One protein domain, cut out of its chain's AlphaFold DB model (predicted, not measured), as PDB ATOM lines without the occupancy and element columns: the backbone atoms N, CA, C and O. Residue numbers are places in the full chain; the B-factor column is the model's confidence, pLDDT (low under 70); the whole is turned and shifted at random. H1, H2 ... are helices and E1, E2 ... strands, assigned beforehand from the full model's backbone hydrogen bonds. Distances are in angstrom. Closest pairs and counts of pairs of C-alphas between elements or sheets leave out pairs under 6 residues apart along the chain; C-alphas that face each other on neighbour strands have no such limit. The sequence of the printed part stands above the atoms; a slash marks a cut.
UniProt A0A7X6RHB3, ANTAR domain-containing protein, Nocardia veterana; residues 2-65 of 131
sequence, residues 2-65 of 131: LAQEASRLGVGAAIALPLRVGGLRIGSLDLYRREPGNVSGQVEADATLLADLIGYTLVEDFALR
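Overview. This is residues 2 to 65 of the 131 residues of the protein "ANTAR domain-containing protein" of Nocardia veterana (UniProt A0A7X6RHB3). A long two-stranded hairpin, E1 and E2, has one long helix, H2, packed aslant over one of its faces, with the other face bare. A short helix, H1, sits beyond the end of the hairpin away from its turn, and residues 60 to 65, of which 60 to 64 belong to H2, stick out free. The printed part has 64 residues with two named helices and two named strands, in the order H1, E1, E2, H2; the sheet, E1 - E2, is antiparallel and the class is mixed, helices and strands. The whole is loose, with a radius of gyration of the C-alphas of 14.1 A, and elongated, spanning 41 by 25 by 16 A.

Along the chain. H1 is residues 2 to 8, 9.8 A long, from C-alpha 2 at (-20.834, 45.285, -49.392). E1, residues 13 to 21, measures 26.0 A, and E2, residues 24 to 33, 27.6 A. H2, residues 41 to 64, measures 34.6 A and ends with C-alpha 64 at (-5.955, 12.239, -39.875).

Arrangement. H1 is apart from E2 and from H2. E1 and E2 form a hairpin, antiparallel at 158 degrees; N 17 and O 29 are 2.9 A apart and N 29 and O 17 2.8 A, both within hydrogen-bond range. The closest C-alphas of E1 and H2, those of Leu 19 and Gly 55, are 4.7 A apart; those of E2 and H2, Leu 29 and Ala 51, are 6.1 A apart. In H1 and H2 every O i to N i+4 pair is within hydrogen-bond range.

Size, cuts and confidence. The two C-alphas farthest apart, those of Gln 4 and Leu 64, are 41.7 A apart. The printed part has no cut. The links H1 to E1 and E1 to E2 are tight, and E2 to H2 is short. The mean pLDDT of the printed part is 88.0; residue 2 and residues 64 to 65 are under 70.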
ATOM      1  N   LEU A   2     -20.899  46.706 -48.982       69.12
ATOM      2  CA  LEU A   2     -20.834  45.285 -49.392       69.12
ATOM      3  C   LEU A   2     -21.961  44.825 -50.330       69.12
ATOM      4  O   LEU A   2     -21.673  44.258 -51.372       69.12
ATOM      5  N   ALA A   3     -23.228  45.106 -50.010       73.94
ATOM      6  CA  ALA A   3     -24.350  44.714 -50.871       73.94
ATOM      7  C   ALA A   3     -24.284  45.363 -52.268       73.94
ATOM      8  O   ALA A   3     -24.596  44.732 -53.267       73.94
ATOM      9  N   GLN A   4     -23.825  46.614 -52.339       80.25
ATOM     10  CA  GLN A   4     -23.700  47.350 -53.596       80.25
ATOM     11  C   GLN A   4     -22.569  46.785 -54.465       80.25
ATOM     12  O   GLN A   4     -22.728  46.657 -55.676       80.25
ATOM     13  N   GLU A   5     -21.455  46.402 -53.840       86.44
ATOM     14  CA  GLU A   5     -20.335  45.766 -54.531       86.44
ATOM     15  C   GLU A   5     -20.665  44.324 -54.946       86.44
ATOM     16  O   GLU A   5     -20.398  43.929 -56.075       86.44
ATOM     17  N   ALA A   6     -21.363  43.566 -54.096       83.12
ATOM     18  CA  ALA A   6     -21.872  42.239 -54.433       83.12
ATOM     19  C   ALA A   6     -22.829  42.291 -55.637       83.12
ATOM     20  O   ALA A   6     -22.694  41.497 -56.568       83.12
ATOM     21  N   SER A   7     -23.737  43.273 -55.684       83.44
ATOM     22  CA  SER A   7     -24.595  43.490 -56.854       83.44
ATOM     23  C   SER A   7     -23.807  43.879 -58.108       83.44
ATOM     24  O   SER A   7     -24.143  43.402 -59.189       83.44
ATOM     25  N   ARG A   8     -22.740  44.687 -58.000       90.44
ATOM     26  CA  ARG A   8     -21.845  44.984 -59.140       90.44
ATOM     27  C   ARG A   8     -21.143  43.738 -59.673       90.44
ATOM     28  O   ARG A   8     -20.981  43.606 -60.881       90.44
ATOM     29  N   LEU A   9     -20.785  42.814 -58.787       89.81
ATOM     30  CA  LEU A   9     -20.234  41.501 -59.131       89.81
ATOM     31  C   LEU A   9     -21.303  40.511 -59.637       89.81
ATOM     32  O   LEU A   9     -20.982  39.378 -59.991       89.81
ATOM     33  N   GLY A  10     -22.571  40.932 -59.708       91.12
ATOM     34  CA  GLY A  10     -23.683  40.134 -60.218       91.12
ATOM     35  C   GLY A  10     -24.242  39.124 -59.218       91.12
ATOM     36  O   GLY A  10     -24.932  38.199 -59.633       91.12
ATOM     37  N   VAL A  11     -23.955  39.269 -57.923       91.38
ATOM     38  CA  VAL A  11     -24.544  38.434 -56.869       91.38
ATOM     39  C   VAL A  11     -25.973  38.907 -56.596       91.38
ATOM     40  O   VAL A  11     -26.191  40.030 -56.140       91.38
ATOM     41  N   GLY A  12     -26.944  38.038 -56.876       89.19
ATOM     42  CA  GLY A  12     -28.372  38.267 -56.647       89.19
ATOM     43  C   GLY A  12     -28.892  37.662 -55.343       89.19
ATOM     44  O   GLY A  12     -29.835  38.199 -54.762       89.19
ATOM     45  N   ALA A  13     -28.279  36.581 -54.854       89.69
ATOM     46  CA  ALA A  13     -28.592  35.996 -53.550       89.69
ATOM     47  C   ALA A  13     -27.377  35.264 -52.959       89.69
ATOM     48  O   ALA A  13     -26.502  34.805 -53.699       89.69
ATOM     49  N   ALA A  14     -27.356  35.137 -51.631       90.44
ATOM     50  CA  ALA A  14     -26.364  34.367 -50.894       90.44
ATOM     51  C   ALA A  14     -27.043  33.480 -49.841       90.44
ATOM     52  O   ALA A  14     -28.032  33.890 -49.234       90.44
ATOM     53  N   ILE A  15     -26.498  32.285 -49.626       91.44
ATOM     54  CA  ILE A  15     -26.915  31.342 -48.582       91.44
ATOM     55  C   ILE A  15     -25.678  31.020 -47.754       91.44
ATOM     56  O   ILE A  15     -24.656  30.657 -48.329       91.44
ATOM     57  N   ALA A  16     -25.783  31.133 -46.432       93.31
ATOM     58  CA  ALA A  16     -24.724  30.761 -45.501       93.31
ATOM     59  C   ALA A  16     -25.209  29.603 -44.625       93.31
ATOM     60  O   ALA A  16     -26.172  29.748 -43.867       93.31
ATOM     61  N   LEU A  17     -24.548  28.454 -44.734       94.44
ATOM     62  CA  LEU A  17     -24.895  27.233 -44.009       94.44
ATOM     63  C   LEU A  17     -23.762  26.862 -43.054       94.44
ATOM     64  O   LEU A  17     -22.598  26.924 -43.445       94.44
ATOM     65  N   PRO A  18     -24.046  26.477 -41.801       93.88
ATOM     66  CA  PRO A  18     -22.992  26.084 -40.880       93.88
ATOM     67  C   PRO A  18     -22.374  24.748 -41.309       93.88
ATOM     68  O   PRO A  18     -23.085  23.758 -41.453       93.88
ATOM     69  N   LEU A  19     -21.047  24.698 -41.409       94.88
ATOM     70  CA  LEU A  19     -20.302  23.441 -41.446       94.88
ATOM     71  C   LEU A  19     -20.222  22.922 -40.011       94.88
ATOM     72  O   LEU A  19     -19.615  23.565 -39.141       94.88
ATOM     73  N   ARG A  20     -20.886  21.801 -39.731       89.50
ATOM     74  CA  ARG A  20     -20.993  21.245 -38.379       89.50
ATOM     75  C   ARG A  20     -20.939  19.726 -38.380       89.50
ATOM     76  O   ARG A  20     -21.429  19.085 -39.298       89.50
ATOM     77  N   VAL A  21     -20.402  19.169 -37.301       86.50
ATOM     78  CA  VAL A  21     -20.418  17.731 -37.015       86.50
ATOM     79  C   VAL A  21     -20.859  17.555 -35.567       86.50
ATOM     80  O   VAL A  21     -20.210  18.043 -34.639       86.50
ATOM     81  N   GLY A  22     -22.012  16.916 -35.360       84.38
ATOM     82  CA  GLY A  22     -22.658  16.876 -34.048       84.38
ATOM     83  C   GLY A  22     -22.921  18.287 -33.499       84.38
ATOM     84  O   GLY A  22     -23.597  19.096 -34.134       84.38
ATOM     85  N   GLY A  23     -22.387  18.582 -32.308       83.25
ATOM     86  CA  GLY A  23     -22.480  19.904 -31.670       83.25
ATOM     87  C   GLY A  23     -21.375  20.894 -32.060       83.25
ATOM     88  O   GLY A  23     -21.445  22.059 -31.672       83.25
ATOM     89  N   LEU A  24     -20.354  20.460 -32.805       81.31
ATOM     90  CA  LEU A  24     -19.214  21.295 -33.179       81.31
ATOM     91  C   LEU A  24     -19.520  22.074 -34.460       81.31
ATOM     92  O   LEU A  24     -19.890  21.479 -35.470       81.31
ATOM     93  N   ARG A  25     -19.318  23.396 -34.443       85.56
ATOM     94  CA  ARG A  25     -19.349  24.248 -35.641       85.56
ATOM     95  C   ARG A  25     -17.918  24.596 -36.034       85.56
ATOM     96  O   ARG A  25     -17.230  25.265 -35.272       85.56
ATOM     97  N   ILE A  26     -17.502  24.154 -37.215       86.19
ATOM     98  CA  ILE A  26     -16.130  24.327 -37.713       86.19
ATOM     99  C   ILE A  26     -16.005  25.487 -38.708       86.19
ATOM    100  O   ILE A  26     -14.911  26.005 -38.909       86.19
ATOM    101  N   GLY A  27     -17.114  25.926 -39.311       88.62
ATOM    102  CA  GLY A  27     -17.113  27.027 -40.274       88.62
ATOM    103  C   GLY A  27     -18.475  27.269 -40.918       88.62
ATOM    104  O   GLY A  27     -19.511  26.884 -40.365       88.62
ATOM    105  N   SER A  28     -18.464  27.897 -42.092       94.06
ATOM    106  CA  SER A  28     -19.636  28.115 -42.945       94.06
ATOM    107  C   SER A  28     -19.349  27.753 -44.402       94.06
ATOM    108  O   SER A  28     -18.225  27.894 -44.882       94.06
ATOM    109  N   LEU A  29     -20.383  27.278 -45.094       94.69
ATOM    110  CA  LEU A  29     -20.454  27.164 -46.541       94.69
ATOM    111  C   LEU A  29     -21.269  28.346 -47.063       94.69
ATOM    112  O   LEU A  29     -22.466  28.434 -46.784       94.69
ATOM    113  N   ASP A  30     -20.619  29.215 -47.832       93.56
ATOM    114  CA  ASP A  30     -21.254  30.370 -48.459       93.56
ATOM    115  C   ASP A  30     -21.470  30.096 -49.953       93.56
ATOM    116  O   ASP A  30     -20.525  29.869 -50.710       93.56
ATOM    117  N   LEU A  31     -22.731  30.105 -50.381       92.44
ATOM    118  CA  LEU A  31     -23.137  29.889 -51.767       92.44
ATOM    119  C   LEU A  31     -23.703  31.180 -52.346       92.44
ATOM    120  O   LEU A  31     -24.538  31.831 -51.720       92.44
ATOM    121  N   TYR A  32     -23.298  31.517 -53.569       91.25
ATOM    122  CA  TYR A  32     -23.735  32.721 -54.274       91.25
ATOM    123  C   TYR A  32     -24.438  32.353 -55.574       91.25
ATOM    124  O   TYR A  32     -23.982  31.482 -56.315       91.25
ATOM    125  N   ARG A  33     -25.523  33.060 -55.888       89.69
ATOM    126  CA  ARG A  33     -26.241  32.928 -57.162       89.69
ATOM    127  C   ARG A  33     -26.481  34.285 -57.799       89.69
ATOM    128  O   ARG A  33     -26.525  35.301 -57.103       89.69
ATOM    129  N   ARG A  34     -26.659  34.298 -59.121       92.00
ATOM    130  CA  ARG A  34     -26.909  35.531 -59.881       92.00
ATOM    131  C   ARG A  34     -28.371  35.943 -59.893       92.00
ATOM    132  O   ARG A  34     -28.651  37.137 -59.879       92.00
ATOM    133  N   GLU A  35     -29.306  34.992 -59.911       90.38
ATOM    134  CA  GLU A  35     -30.718  35.363 -59.884       90.38
ATOM    135  C   GLU A  35     -31.127  35.774 -58.462       90.38
ATOM    136  O   GLU A  35     -30.868  35.037 -57.505       90.38
ATOM    137  N   PRO A  36     -31.769  36.940 -58.301       86.62
ATOM    138  CA  PRO A  36     -32.257  37.379 -57.009       86.62
ATOM    139  C   PRO A  36     -33.485  36.578 -56.564       86.62
ATOM    140  O   PRO A  36     -34.223  36.022 -57.378       86.62
ATOM    141  N   GLY A  37     -33.735  36.584 -55.255       86.12
ATOM    142  CA  GLY A  37     -34.942  36.023 -54.649       86.12
ATOM    143  C   GLY A  37     -34.701  34.768 -53.815       86.12
ATOM    144  O   GLY A  37     -33.573  34.292 -53.671       86.12
ATOM    145  N   ASN A  38     -35.792  34.253 -53.243       85.12
ATOM    146  CA  ASN A  38     -35.744  33.101 -52.353       85.12
ATOM    147  C   ASN A  38     -35.237  31.857 -53.081       85.12
ATOM    148  O   ASN A  38     -35.493  31.626 -54.266       85.12
ATOM    149  N   VAL A  39     -34.517  31.047 -52.325       85.06
ATOM    150  CA  VAL A  39     -34.021  29.753 -52.762       85.06
ATOM    151  C   VAL A  39     -35.141  28.741 -52.549       85.06
ATOM    152  O   VAL A  39     -35.910  28.854 -51.594       85.06
ATOM    153  N   SER A  40     -35.305  27.794 -53.474       89.19
ATOM    154  CA  SER A  40     -36.317  26.755 -53.294       89.19
ATOM    155  C   SER A  40     -35.941  25.865 -52.110       89.19
ATOM    156  O   SER A  40     -34.759  25.617 -51.870       89.19
ATOM    157  N   GLY A  41     -36.940  25.323 -51.408       90.56
ATOM    158  CA  GLY A  41     -36.680  24.413 -50.286       90.56
ATOM    159  C   GLY A  41     -35.840  23.190 -50.682       90.56
ATOM    160  O   GLY A  41     -35.078  22.688 -49.866       90.56
ATOM    161  N   GLN A  42     -35.909  22.755 -51.948       92.88
ATOM    162  CA  GLN A  42     -35.051  21.686 -52.463       92.88
ATOM    163  C   GLN A  42     -33.579  22.107 -52.519       92.88
ATOM    164  O   GLN A  42     -32.723  21.375 -52.043       92.88
ATOM    165  N   VAL A  43     -33.277  23.292 -53.057       90.75
ATOM    166  CA  VAL A  43     -31.891  23.781 -53.136       90.75
ATOM    167  C   VAL A  43     -31.332  24.045 -51.740       90.75
ATOM    168  O   VAL A  43     -30.160  23.784 -51.492       90.75
ATOM    169  N   GLU A  44     -32.158  24.524 -50.810       92.19
ATOM    170  CA  GLU A  44     -31.759  24.686 -49.411       92.19
ATOM    171  C   GLU A  44     -31.454  23.336 -48.741       92.19
ATOM    172  O   GLU A  44     -30.444  23.208 -48.043       92.19
ATOM    173  N   ALA A  45     -32.273  22.310 -48.996       94.38
ATOM    174  CA  ALA A  45     -32.033  20.953 -48.511       94.38
ATOM    175  C   ALA A  45     -30.747  20.354 -49.104       94.38
ATOM    176  O   ALA A  45     -29.913  19.843 -48.356       94.38
ATOM    177  N   ASP A  46     -30.545  20.476 -50.417       94.94
ATOM    178  CA  ASP A  46     -29.349  19.984 -51.108       94.94
ATOM    179  C   ASP A  46     -28.083  20.692 -50.601       94.94
ATOM    180  O   ASP A  46     -27.068  20.054 -50.324       94.94
ATOM    181  N   ALA A  47     -28.148  22.012 -50.419       94.69
ATOM    182  CA  ALA A  47     -27.045  22.795 -49.880       94.69
ATOM    183  C   ALA A  47     -26.738  22.426 -48.420       94.69
ATOM    184  O   ALA A  47     -25.571  22.382 -48.032       94.69
ATOM    185  N   THR A  48     -27.762  22.118 -47.618       94.69
ATOM    186  CA  THR A  48     -27.586  21.637 -46.238       94.69
ATOM    187  C   THR A  48     -26.893  20.277 -46.214       94.69
ATOM    188  O   THR A  48     -25.927  20.106 -45.477       94.69
ATOM    189  N   LEU A  49     -27.320  19.333 -47.062       95.25
ATOM    190  CA  LEU A  49     -26.660  18.030 -47.207       95.25
ATOM    191  C   LEU A  49     -25.198  18.182 -47.636       95.25
ATOM    192  O   LEU A  49     -24.318  17.498 -47.114       95.25
ATOM    193  N   LEU A  50     -24.929  19.102 -48.564       95.75
ATOM    194  CA  LEU A  50     -23.575  19.414 -49.000       95.75
ATOM    195  C   LEU A  50     -22.732  20.007 -47.860       95.75
ATOM    196  O   LEU A  50     -21.583  19.607 -47.688       95.75
ATOM    197  N   ALA A  51     -23.292  20.925 -47.067       95.62
ATOM    198  CA  ALA A  51     -22.620  21.509 -45.907       95.62
ATOM    199  C   ALA A  51     -22.290  20.453 -44.839       95.62
ATOM    200  O   ALA A  51     -21.193  20.477 -44.280       95.62
ATOM    201  N   ASP A  52     -23.194  19.502 -44.594       93.62
ATOM    202  CA  ASP A  52     -22.943  18.393 -43.675       93.62
ATOM    203  C   ASP A  52     -21.818  17.488 -44.209       93.62
ATOM    204  O   ASP A  52     -20.870  17.202 -43.478       93.62
ATOM    205  N   LEU A  53     -21.856  17.097 -45.490       94.69
ATOM    206  CA  LEU A  53     -20.818  16.259 -46.108       94.69
ATOM    207  C   LEU A  53     -19.436  16.923 -46.058       94.69
ATOM    208  O   LEU A  53     -18.476  16.305 -45.607       94.69
ATOM    209  N   ILE A  54     -19.348  18.193 -46.468       94.50
ATOM    210  CA  ILE A  54     -18.109  18.980 -46.384       94.50
ATOM    211  C   ILE A  54     -17.641  19.065 -44.930       94.50
ATOM    212  O   ILE A  54     -16.455  18.899 -44.656       94.50
ATOM    213  N   GLY A  55     -18.565  19.290 -43.992       92.31
ATOM    214  CA  GLY A  55     -18.273  19.328 -42.563       92.31
ATOM    215  C   GLY A  55     -17.609  18.044 -42.065       92.31
ATOM    216  O   GLY A  55     -16.570  18.112 -41.409       92.31
ATOM    217  N   TYR A  56     -18.168  16.884 -42.418       91.25
ATOM    218  CA  TYR A  56     -17.597  15.580 -42.076       91.25
ATOM    219  C   TYR A  56     -16.217  15.368 -42.699       91.25
ATOM    220  O   TYR A  56     -15.288  15.015 -41.977       91.25
ATOM    221  N   THR A  57     -16.060  15.632 -44.000       89.56
ATOM    222  CA  THR A  57     -14.777  15.453 -44.696       89.56
ATOM    223  C   THR A  57     -13.682  16.345 -44.119       89.56
ATOM    224  O   THR A  57     -12.556  15.893 -43.949       89.56
ATOM    225  N   LEU A  58     -13.997  17.596 -43.768       88.06
ATOM    226  CA  LEU A  58     -13.029  18.492 -43.136       88.06
ATOM    227  C   LEU A  58     -12.593  17.973 -41.765       88.06
ATOM    228  O   LEU A  58     -11.407  17.993 -41.463       88.06
ATOM    229  N   VAL A  59     -13.525  17.500 -40.929       86.00
ATOM    230  CA  VAL A  59     -13.176  16.940 -39.612       86.00
ATOM    231  C   VAL A  59     -12.333  15.675 -39.749       86.00
ATOM    232  O   VAL A  59     -11.380  15.514 -38.994       86.00
ATOM    233  N   GLU A  60     -12.664  14.799 -40.697       84.38
ATOM    234  CA  GLU A  60     -11.875  13.601 -40.986       84.38
ATOM    235  C   GLU A  60     -10.458  13.965 -41.446       84.38
ATOM    236  O   GLU A  60      -9.493  13.442 -40.893       84.38
ATOM    237  N   ASP A  61     -10.321  14.924 -42.367       80.69
ATOM    238  CA  ASP A  61      -9.020  15.440 -42.800       80.69
ATOM    239  C   ASP A  61      -8.236  16.015 -41.612       80.69
ATOM    240  O   ASP A  61      -7.104  15.614 -41.371       80.69
ATOM    241  N   PHE A  62      -8.845  16.867 -40.780       73.12
ATOM    242  CA  PHE A  62      -8.182  17.402 -39.584       73.12
ATOM    243  C   PHE A  62      -7.785  16.328 -38.564       73.12
ATOM    244  O   PHE A  62      -6.767  16.488 -37.893       73.12
ATOM    245  N   ALA A  63      -8.566  15.255 -38.424       71.75
ATOM    246  CA  ALA A  63      -8.289  14.174 -37.481       71.75
ATOM    247  C   ALA A  63      -7.170  13.232 -37.953       71.75
ATOM    248  O   ALA A  63      -6.484  12.643 -37.120       71.75
ATOM    249  N   LEU A  64      -6.988  13.083 -39.268       65.38
ATOM    250  CA  LEU A  64      -5.955  12.239 -39.875       65.38
ATOM    251  C   LEU A  64      -4.606  12.958 -40.056       65.38
ATOM    252  O   LEU A  64      -3.637  12.331 -40.483       65.38
ATOM    253  N   ARG A  65      -4.531  14.257 -39.751       62.81
ATOM    254  CA  ARG A  65      -3.337  15.084 -39.970       62.81
ATOM    255  C   ARG A  65      -2.378  15.055 -38.790       62.81
ATOM    256  O   ARG A  65      -2.769  15.220 -37.634       62.81
TER     257      ARG A  65